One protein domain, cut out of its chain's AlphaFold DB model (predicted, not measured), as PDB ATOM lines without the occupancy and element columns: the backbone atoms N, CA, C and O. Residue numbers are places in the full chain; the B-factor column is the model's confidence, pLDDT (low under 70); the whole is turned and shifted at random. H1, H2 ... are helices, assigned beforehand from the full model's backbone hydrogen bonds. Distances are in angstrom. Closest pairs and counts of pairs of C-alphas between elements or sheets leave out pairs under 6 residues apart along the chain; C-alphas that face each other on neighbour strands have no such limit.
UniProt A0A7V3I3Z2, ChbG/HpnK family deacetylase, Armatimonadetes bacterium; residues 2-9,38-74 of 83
ATOM      1  N   GLY A   2     115.432 156.684 155.256       68.00
ATOM      2  CA  GLY A   2     116.519 157.193 154.398       68.00
ATOM      3  C   GLY A   2     117.900 156.706 154.818       68.00
ATOM      4  O   GLY A   2     118.898 157.335 154.518       68.00
ATOM      5  N   ARG A   3     117.964 155.633 155.608       82.75
ATOM      6  CA  ARG A   3     119.216 155.031 156.102       82.75
ATOM      7  C   ARG A   3     119.169 153.520 155.906       82.75
ATOM      8  O   ARG A   3     119.512 152.749 156.804       82.75
ATOM      9  N   MET A   4     118.617 153.102 154.771       91.50
ATOM     10  CA  MET A   4     118.511 151.694 154.432       91.50
ATOM     11  C   MET A   4     119.902 151.189 154.050       91.50
ATOM     12  O   MET A   4     120.352 151.399 152.939       91.50
ATOM     13  N   SER A   5     120.609 150.567 154.987       94.00
ATOM     14  CA  SER A   5     121.826 149.815 154.685       94.00
ATOM     15  C   SER A   5     121.477 148.380 154.292       94.00
ATOM     16  O   SER A   5     120.360 147.921 154.539       94.00
ATOM     17  N   GLU A   6     122.448 147.633 153.761       96.00
ATOM     18  CA  GLU A   6     122.285 146.199 153.490       96.00
ATOM     19  C   GLU A   6     121.818 145.440 154.742       96.00
ATOM     20  O   GLU A   6     120.832 144.708 154.697       96.00
ATOM     21  N   ALA A   7     122.457 145.685 155.889       95.62
ATOM     22  CA  ALA A   7     122.091 145.049 157.152       95.62
ATOM     23  C   ALA A   7     120.645 145.368 157.574       95.62
ATOM     24  O   ALA A   7     119.913 144.477 158.009       95.62
ATOM     25  N   ASN A   8     120.212 146.624 157.417       95.00
ATOM     26  CA  ASN A   8     118.843 147.033 157.740       95.00
ATOM     27  C   ASN A   8     117.828 146.398 156.783       95.00
ATOM     28  O   ASN A   8     116.761 145.962 157.226       95.00
ATOM     29  N   LEU A   9     118.161 146.313 155.493       96.62
ATOM     30  CA  LEU A   9     117.310 145.700 154.482       96.62
ATOM     31  C   LEU A   9     117.156 144.203 154.744       96.62
ATOM     32  O   LEU A   9     116.033 143.728 154.865       96.62
ATOM     33  N   VAL A  38     125.953 165.546 142.551       66.06
ATOM     34  CA  VAL A  38     124.762 165.609 141.689       66.06
ATOM     35  C   VAL A  38     124.094 166.990 141.820       66.06
ATOM     36  O   VAL A  38     123.641 167.340 142.916       66.06
ATOM     37  N   PRO A  39     123.984 167.784 140.734       60.09
ATOM     38  CA  PRO A  39     123.298 169.073 140.769       60.09
ATOM     39  C   PRO A  39     121.830 168.895 141.180       60.09
ATOM     40  O   PRO A  39     121.145 168.005 140.685       60.09
ATOM     41  N   GLY A  40     121.327 169.728 142.093       60.59
ATOM     42  CA  GLY A  40     119.933 169.642 142.553       60.59
ATOM     43  C   GLY A  40     119.691 168.739 143.772       60.59
ATOM     44  O   GLY A  40     118.620 168.845 144.375       60.59
ATOM     45  N   ARG A  41     120.686 167.966 144.247       62.84
ATOM     46  CA  ARG A  41     120.731 167.470 145.642       62.84
ATOM     47  C   ARG A  41     121.084 168.639 146.570       62.84
ATOM     48  O   ARG A  41     122.173 168.747 147.114       62.84
ATOM     49  N   GLN A  42     120.158 169.588 146.638       55.31
ATOM     50  CA  GLN A  42     120.294 170.862 147.334       55.31
ATOM     51  C   GLN A  42     120.489 170.656 148.838       55.31
ATOM     52  O   GLN A  42     119.934 169.728 149.431       55.31
ATOM     53  N   GLU A  43     121.171 171.613 149.465       56.59
ATOM     54  CA  GLU A  43     121.331 171.792 150.918       56.59
ATOM     55  C   GLU A  43     120.034 171.564 151.725       56.59
ATOM     56  O   GLU A  43     120.080 171.170 152.891       56.59
ATOM     57  N   ARG A  44     118.860 171.739 151.091       56.28
ATOM     58  CA  ARG A  44     117.528 171.477 151.662       56.28
ATOM     59  C   ARG A  44     117.307 170.026 152.109       56.28
ATOM     60  O   ARG A  44     116.622 169.806 153.102       56.28
ATOM     61  N   TYR A  45     117.886 169.053 151.404       60.44
ATOM     62  CA  TYR A  45     117.718 167.621 151.694       60.44
ATOM     63  C   TYR A  45     118.874 167.026 152.489       60.44
ATOM     64  O   TYR A  45     118.702 165.997 153.136       60.44
ATOM     65  N   VAL A  46     120.026 167.700 152.517       59.62
ATOM     66  CA  VAL A  46     121.169 167.314 153.360       59.62
ATOM     67  C   VAL A  46     120.748 167.221 154.833       59.62
ATOM     68  O   VAL A  46     121.157 166.309 155.547       59.62
ATOM     69  N   ARG A  47     119.836 168.100 155.276       61.91
ATOM     70  CA  ARG A  47     119.275 168.084 156.640       61.91
ATOM     71  C   ARG A  47     118.437 166.846 156.967       61.91
ATOM     72  O   ARG A  47     118.197 166.592 158.142       61.91
ATOM     73  N   TRP A  48     117.979 166.092 155.969       69.69
ATOM     74  CA  TRP A  48     117.202 164.868 156.191       69.69
ATOM     75  C   TRP A  48     118.093 163.679 156.568       69.69
ATOM     76  O   TRP A  48     117.587 162.658 157.027       69.69
ATOM     77  N   GLY A  49     119.420 163.823 156.435       66.44
ATOM     78  CA  GLY A  49     120.387 162.823 156.886       66.44
ATOM     79  C   GLY A  49     120.253 161.492 156.151       66.44
ATOM     80  O   GLY A  49     120.421 160.439 156.768       66.44
ATOM     81  N   TYR A  50     119.886 161.543 154.868       72.94
ATOM     82  CA  TYR A  50     119.681 160.354 154.055       72.94
ATOM     83  C   TYR A  50     121.014 159.795 153.540       72.94
ATOM     84  O   TYR A  50     121.784 160.493 152.885       72.94
ATOM     85  N   SER A  51     121.263 158.519 153.826       81.81
ATOM     86  CA  SER A  51     122.383 157.717 153.331       81.81
ATOM     87  C   SER A  51     122.052 157.140 151.956       81.81
ATOM     88  O   SER A  51     121.891 155.936 151.779       81.81
ATOM     89  N   TRP A  52     121.896 158.022 150.977       85.81
ATOM     90  CA  TRP A  52     121.413 157.649 149.654       85.81
ATOM     91  C   TRP A  52     122.298 156.644 148.908       85.81
ATOM     92  O   TRP A  52     121.763 155.767 148.228       85.81
ATOM     93  N   ASP A  53     123.622 156.773 149.026       86.88
ATOM     94  CA  ASP A  53     124.558 155.839 148.396       86.88
ATOM     95  C   ASP A  53     124.508 154.467 149.077       86.88
ATOM     96  O   ASP A  53     124.487 153.458 148.379       86.88
ATOM     97  N   ASP A  54     124.404 154.418 150.412       88.88
ATOM     98  CA  ASP A  54     124.242 153.156 151.152       88.88
ATOM     99  C   ASP A  54     122.937 152.455 150.760       88.88
ATOM    100  O   ASP A  54     122.896 151.237 150.618       88.88
ATOM    101  N   GLU A  55     121.874 153.232 150.555       91.81
ATOM    102  CA  GLU A  55     120.565 152.735 150.142       91.81
ATOM    103  C   GLU A  55     120.554 152.241 148.702       91.81
ATOM    104  O   GLU A  55     119.998 151.178 148.426       91.81
ATOM    105  N   LEU A  56     121.221 152.955 147.796       92.56
ATOM    106  CA  LEU A  56     121.458 152.461 146.445       92.56
ATOM    107  C   LEU A  56     122.258 151.154 146.487       92.56
ATOM    108  O   LEU A  56     121.825 150.172 145.894       92.56
ATOM    109  N   ALA A  57     123.365 151.121 147.232       93.94
ATOM    110  CA  ALA A  57     124.213 149.942 147.362       93.94
ATOM    111  C   ALA A  57     123.449 148.740 147.934       93.94
ATOM    112  O   ALA A  57     123.564 147.640 147.400       93.94
ATOM    113  N   ALA A  58     122.627 148.948 148.966       95.56
ATOM    114  CA  ALA A  58     121.793 147.912 149.566       95.56
ATOM    115  C   ALA A  58     120.767 147.348 148.574       95.56
ATOM    116  O   ALA A  58     120.610 146.133 148.472       95.56
ATOM    117  N   LEU A  59     120.086 148.217 147.823       95.25
ATOM    118  CA  LEU A  59     119.064 147.812 146.852       95.25
ATOM    119  C   LEU A  59     119.646 147.149 145.600       95.25
ATOM    120  O   LEU A  59     118.934 146.415 144.920       95.25
ATOM    121  N   THR A  60     120.928 147.371 145.304       96.31
ATOM    122  CA  THR A  60     121.651 146.703 144.210       96.31
ATOM    123  C   THR A  60     122.598 145.601 144.693       96.31
ATOM    124  O   THR A  60     123.423 145.122 143.916       96.31
ATOM    125  N   SER A  61     122.526 145.214 145.969       97.69
ATOM    126  CA  SER A  61     123.426 144.230 146.573       97.69
ATOM    127  C   SER A  61     123.093 142.805 146.117       97.69
ATOM    128  O   SER A  61     121.954 142.345 146.210       97.69
ATOM    129  N   GLU A  62     124.110 142.076 145.652       98.19
ATOM    130  CA  GLU A  62     123.980 140.671 145.249       98.19
ATOM    131  C   GLU A  62     123.556 139.753 146.419       98.19
ATOM    132  O   GLU A  62     122.635 138.956 146.225       98.19
ATOM    133  N   PRO A  63     124.135 139.857 147.635       98.06
ATOM    134  CA  PRO A  63     123.619 139.168 148.822       98.06
ATOM    135  C   PRO A  63     122.121 139.377 149.081       98.06
ATOM    136  O   PRO A  63     121.405 138.413 149.351       98.06
ATOM    137  N   VAL A  64     121.634 140.617 148.962       98.19
ATOM    138  CA  VAL A  64     120.211 140.944 149.162       98.19
ATOM    139  C   VAL A  64     119.353 140.287 148.090       98.19
ATOM    140  O   VAL A  64     118.332 139.677 148.409       98.19
ATOM    141  N   ARG A  65     119.776 140.375 146.824       98.31
ATOM    142  CA  ARG A  65     119.070 139.755 145.698       98.31
ATOM    143  C   ARG A  65     118.913 138.248 145.895       98.31
ATOM    144  O   ARG A  65     117.803 137.741 145.784       98.31
ATOM    145  N   ARG A  66     119.996 137.558 146.265       98.25
ATOM    146  CA  ARG A  66     119.963 136.113 146.546       98.25
ATOM    147  C   ARG A  66     119.031 135.773 147.695       98.25
ATOM    148  O   ARG A  66     118.236 134.855 147.570       98.25
ATOM    149  N   TYR A  67     119.067 136.541 148.782       98.31
ATOM    150  CA  TYR A  67     118.175 136.306 149.915       98.31
ATOM    151  C   TYR A  67     116.694 136.392 149.521       98.31
ATOM    152  O   TYR A  67     115.891 135.576 149.970       98.31
ATOM    153  N   ILE A  68     116.327 137.371 148.685       98.25
ATOM    154  CA  ILE A  68     114.962 137.525 148.162       98.25
ATOM    155  C   ILE A  68     114.552 136.278 147.370       98.25
ATOM    156  O   ILE A  68     113.487 135.716 147.636       98.25
ATOM    157  N   GLU A  69     115.408 135.828 146.449       97.62
ATOM    158  CA  GLU A  69     115.185 134.638 145.618       97.62
ATOM    159  C   GLU A  69     115.062 133.364 146.476       97.62
ATOM    160  O   GLU A  69     114.059 132.652 146.386       97.62
ATOM    161  N   ASP A  70     116.019 133.125 147.375       97.88
ATOM    162  CA  ASP A  70     116.087 131.934 148.233       97.88
ATOM    163  C   ASP A  70     114.936 131.867 149.250       97.88
ATOM    164  O   ASP A  70     114.480 130.784 149.618       97.88
ATOM    165  N   SER A  71     114.431 133.023 149.694       96.75
ATOM    166  CA  SER A  71     113.301 133.111 150.631       96.75
ATOM    167  C   SER A  71     111.937 133.004 149.943       96.75
ATOM    168  O   SER A  71     110.904 133.100 150.609       96.75
ATOM    169  N   GLY A  72     111.901 132.853 148.613       96.62
ATOM    170  CA  GLY A  72     110.660 132.821 147.835       96.62
ATOM    171  C   GLY A  72     109.900 134.152 147.837       96.62
ATOM    172  O   GLY A  72     108.699 134.182 147.551       96.62
ATOM    173  N   ILE A  73     110.573 135.258 148.166       97.31
ATOM    174  CA  ILE A  73     109.986 136.594 148.123       97.31
ATOM    175  C   ILE A  73     109.863 136.995 146.654       97.31
ATOM    176  O   ILE A  73     110.843 137.046 145.915       97.31
ATOM    177  N   ARG A  74     108.644 137.323 146.223       96.38
ATOM    178  CA  ARG A  74     108.394 137.815 144.864       96.38
ATOM    179  C   ARG A  74     108.356 139.335 144.861       96.38
ATOM    180  O   ARG A  74     107.478 139.930 145.483       96.38
TER     181      ARG A  74
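What this domain is: This is residues 2 to 9 and 38 to 74 of the 83 residues of the protein "ChbG/HpnK family deacetylase" of Armatimonadetes bacterium (UniProt A0A7V3I3Z2). This is a thin chain of helices strung end to end: H2, H3 and H4 follow one another along the longest axis, and a separate short piece, residues 2 to 9, runs beside it with its helix H1 packed on H3. One end of the string, residues 38 to 47 with H2, sticks out free, and so do residues 66 to 72 towards the other end. The printed part has 45 residues with four named helices, in the order H1, H2, H3, H4, and no named strand; the class is all helix. It is only just loose, close to extended, with a radius of gyration of the C-alphas of 13.5 A, and its outline is a rod of 40 by 18 by 15 A.

Where its parts are: Begin at Gly 2 and go on to C-alpha 6 at (122.285, 146.199, 153.490), where H1 starts; it holds residues 6 to 9 and is 5.1 A long. The printed lines then jump to Val 38, and H2 follows at residues 43 to 46, also 5.1 A long. Look next for C-alpha 52 at (121.413, 157.649, 149.654): from there H3, residues 52 to 59, runs 10.5 A. H4, residues 62 to 70, is the longest helix with 9 residues and 12.1 A, and it ends at C-alpha 70 at (116.087, 131.934, 148.233).

How they stand to each other: Compare Glu 6 with Ala 58: their C-alphas, the closest of H1 and H3, are 4.3 A apart, and the two helices touch. H1 and H4 are close but not clearly touching, with the C-alphas of Glu 6 and Val 64 the closest at 7.1 A. H3 and H4 are also close but not clearly touching; their closest C-alphas, those of Ala 58 and Val 64, are 7.2 A apart. These two run the same way at a steep tilt of 37 degrees, only just past shallow. H2 touches no helix and is apart from H1, H3 and H4. In H3 and H4 every O i to N i+4 pair is within hydrogen-bond range; H1 and H2, with 4 residues each, are too short for such a pair, and each has its one O i to N i+3 pair within range.

The domain as a whole: The two C-alphas farthest apart are those of Glu 43 and Gly 72, at 40.5 A. Residues 10 to 37 are cut out, and C-alphas 9 and 38 are 24.8 A apart across the cut, which lies in the link from H1 to H2. The links from H2 to H3 and from H3 to H4 are tight. The mean pLDDT of the printed part is 84.6; look for the values under 70 at residue 2 and residues 38 to 49, where the model's confidence is low.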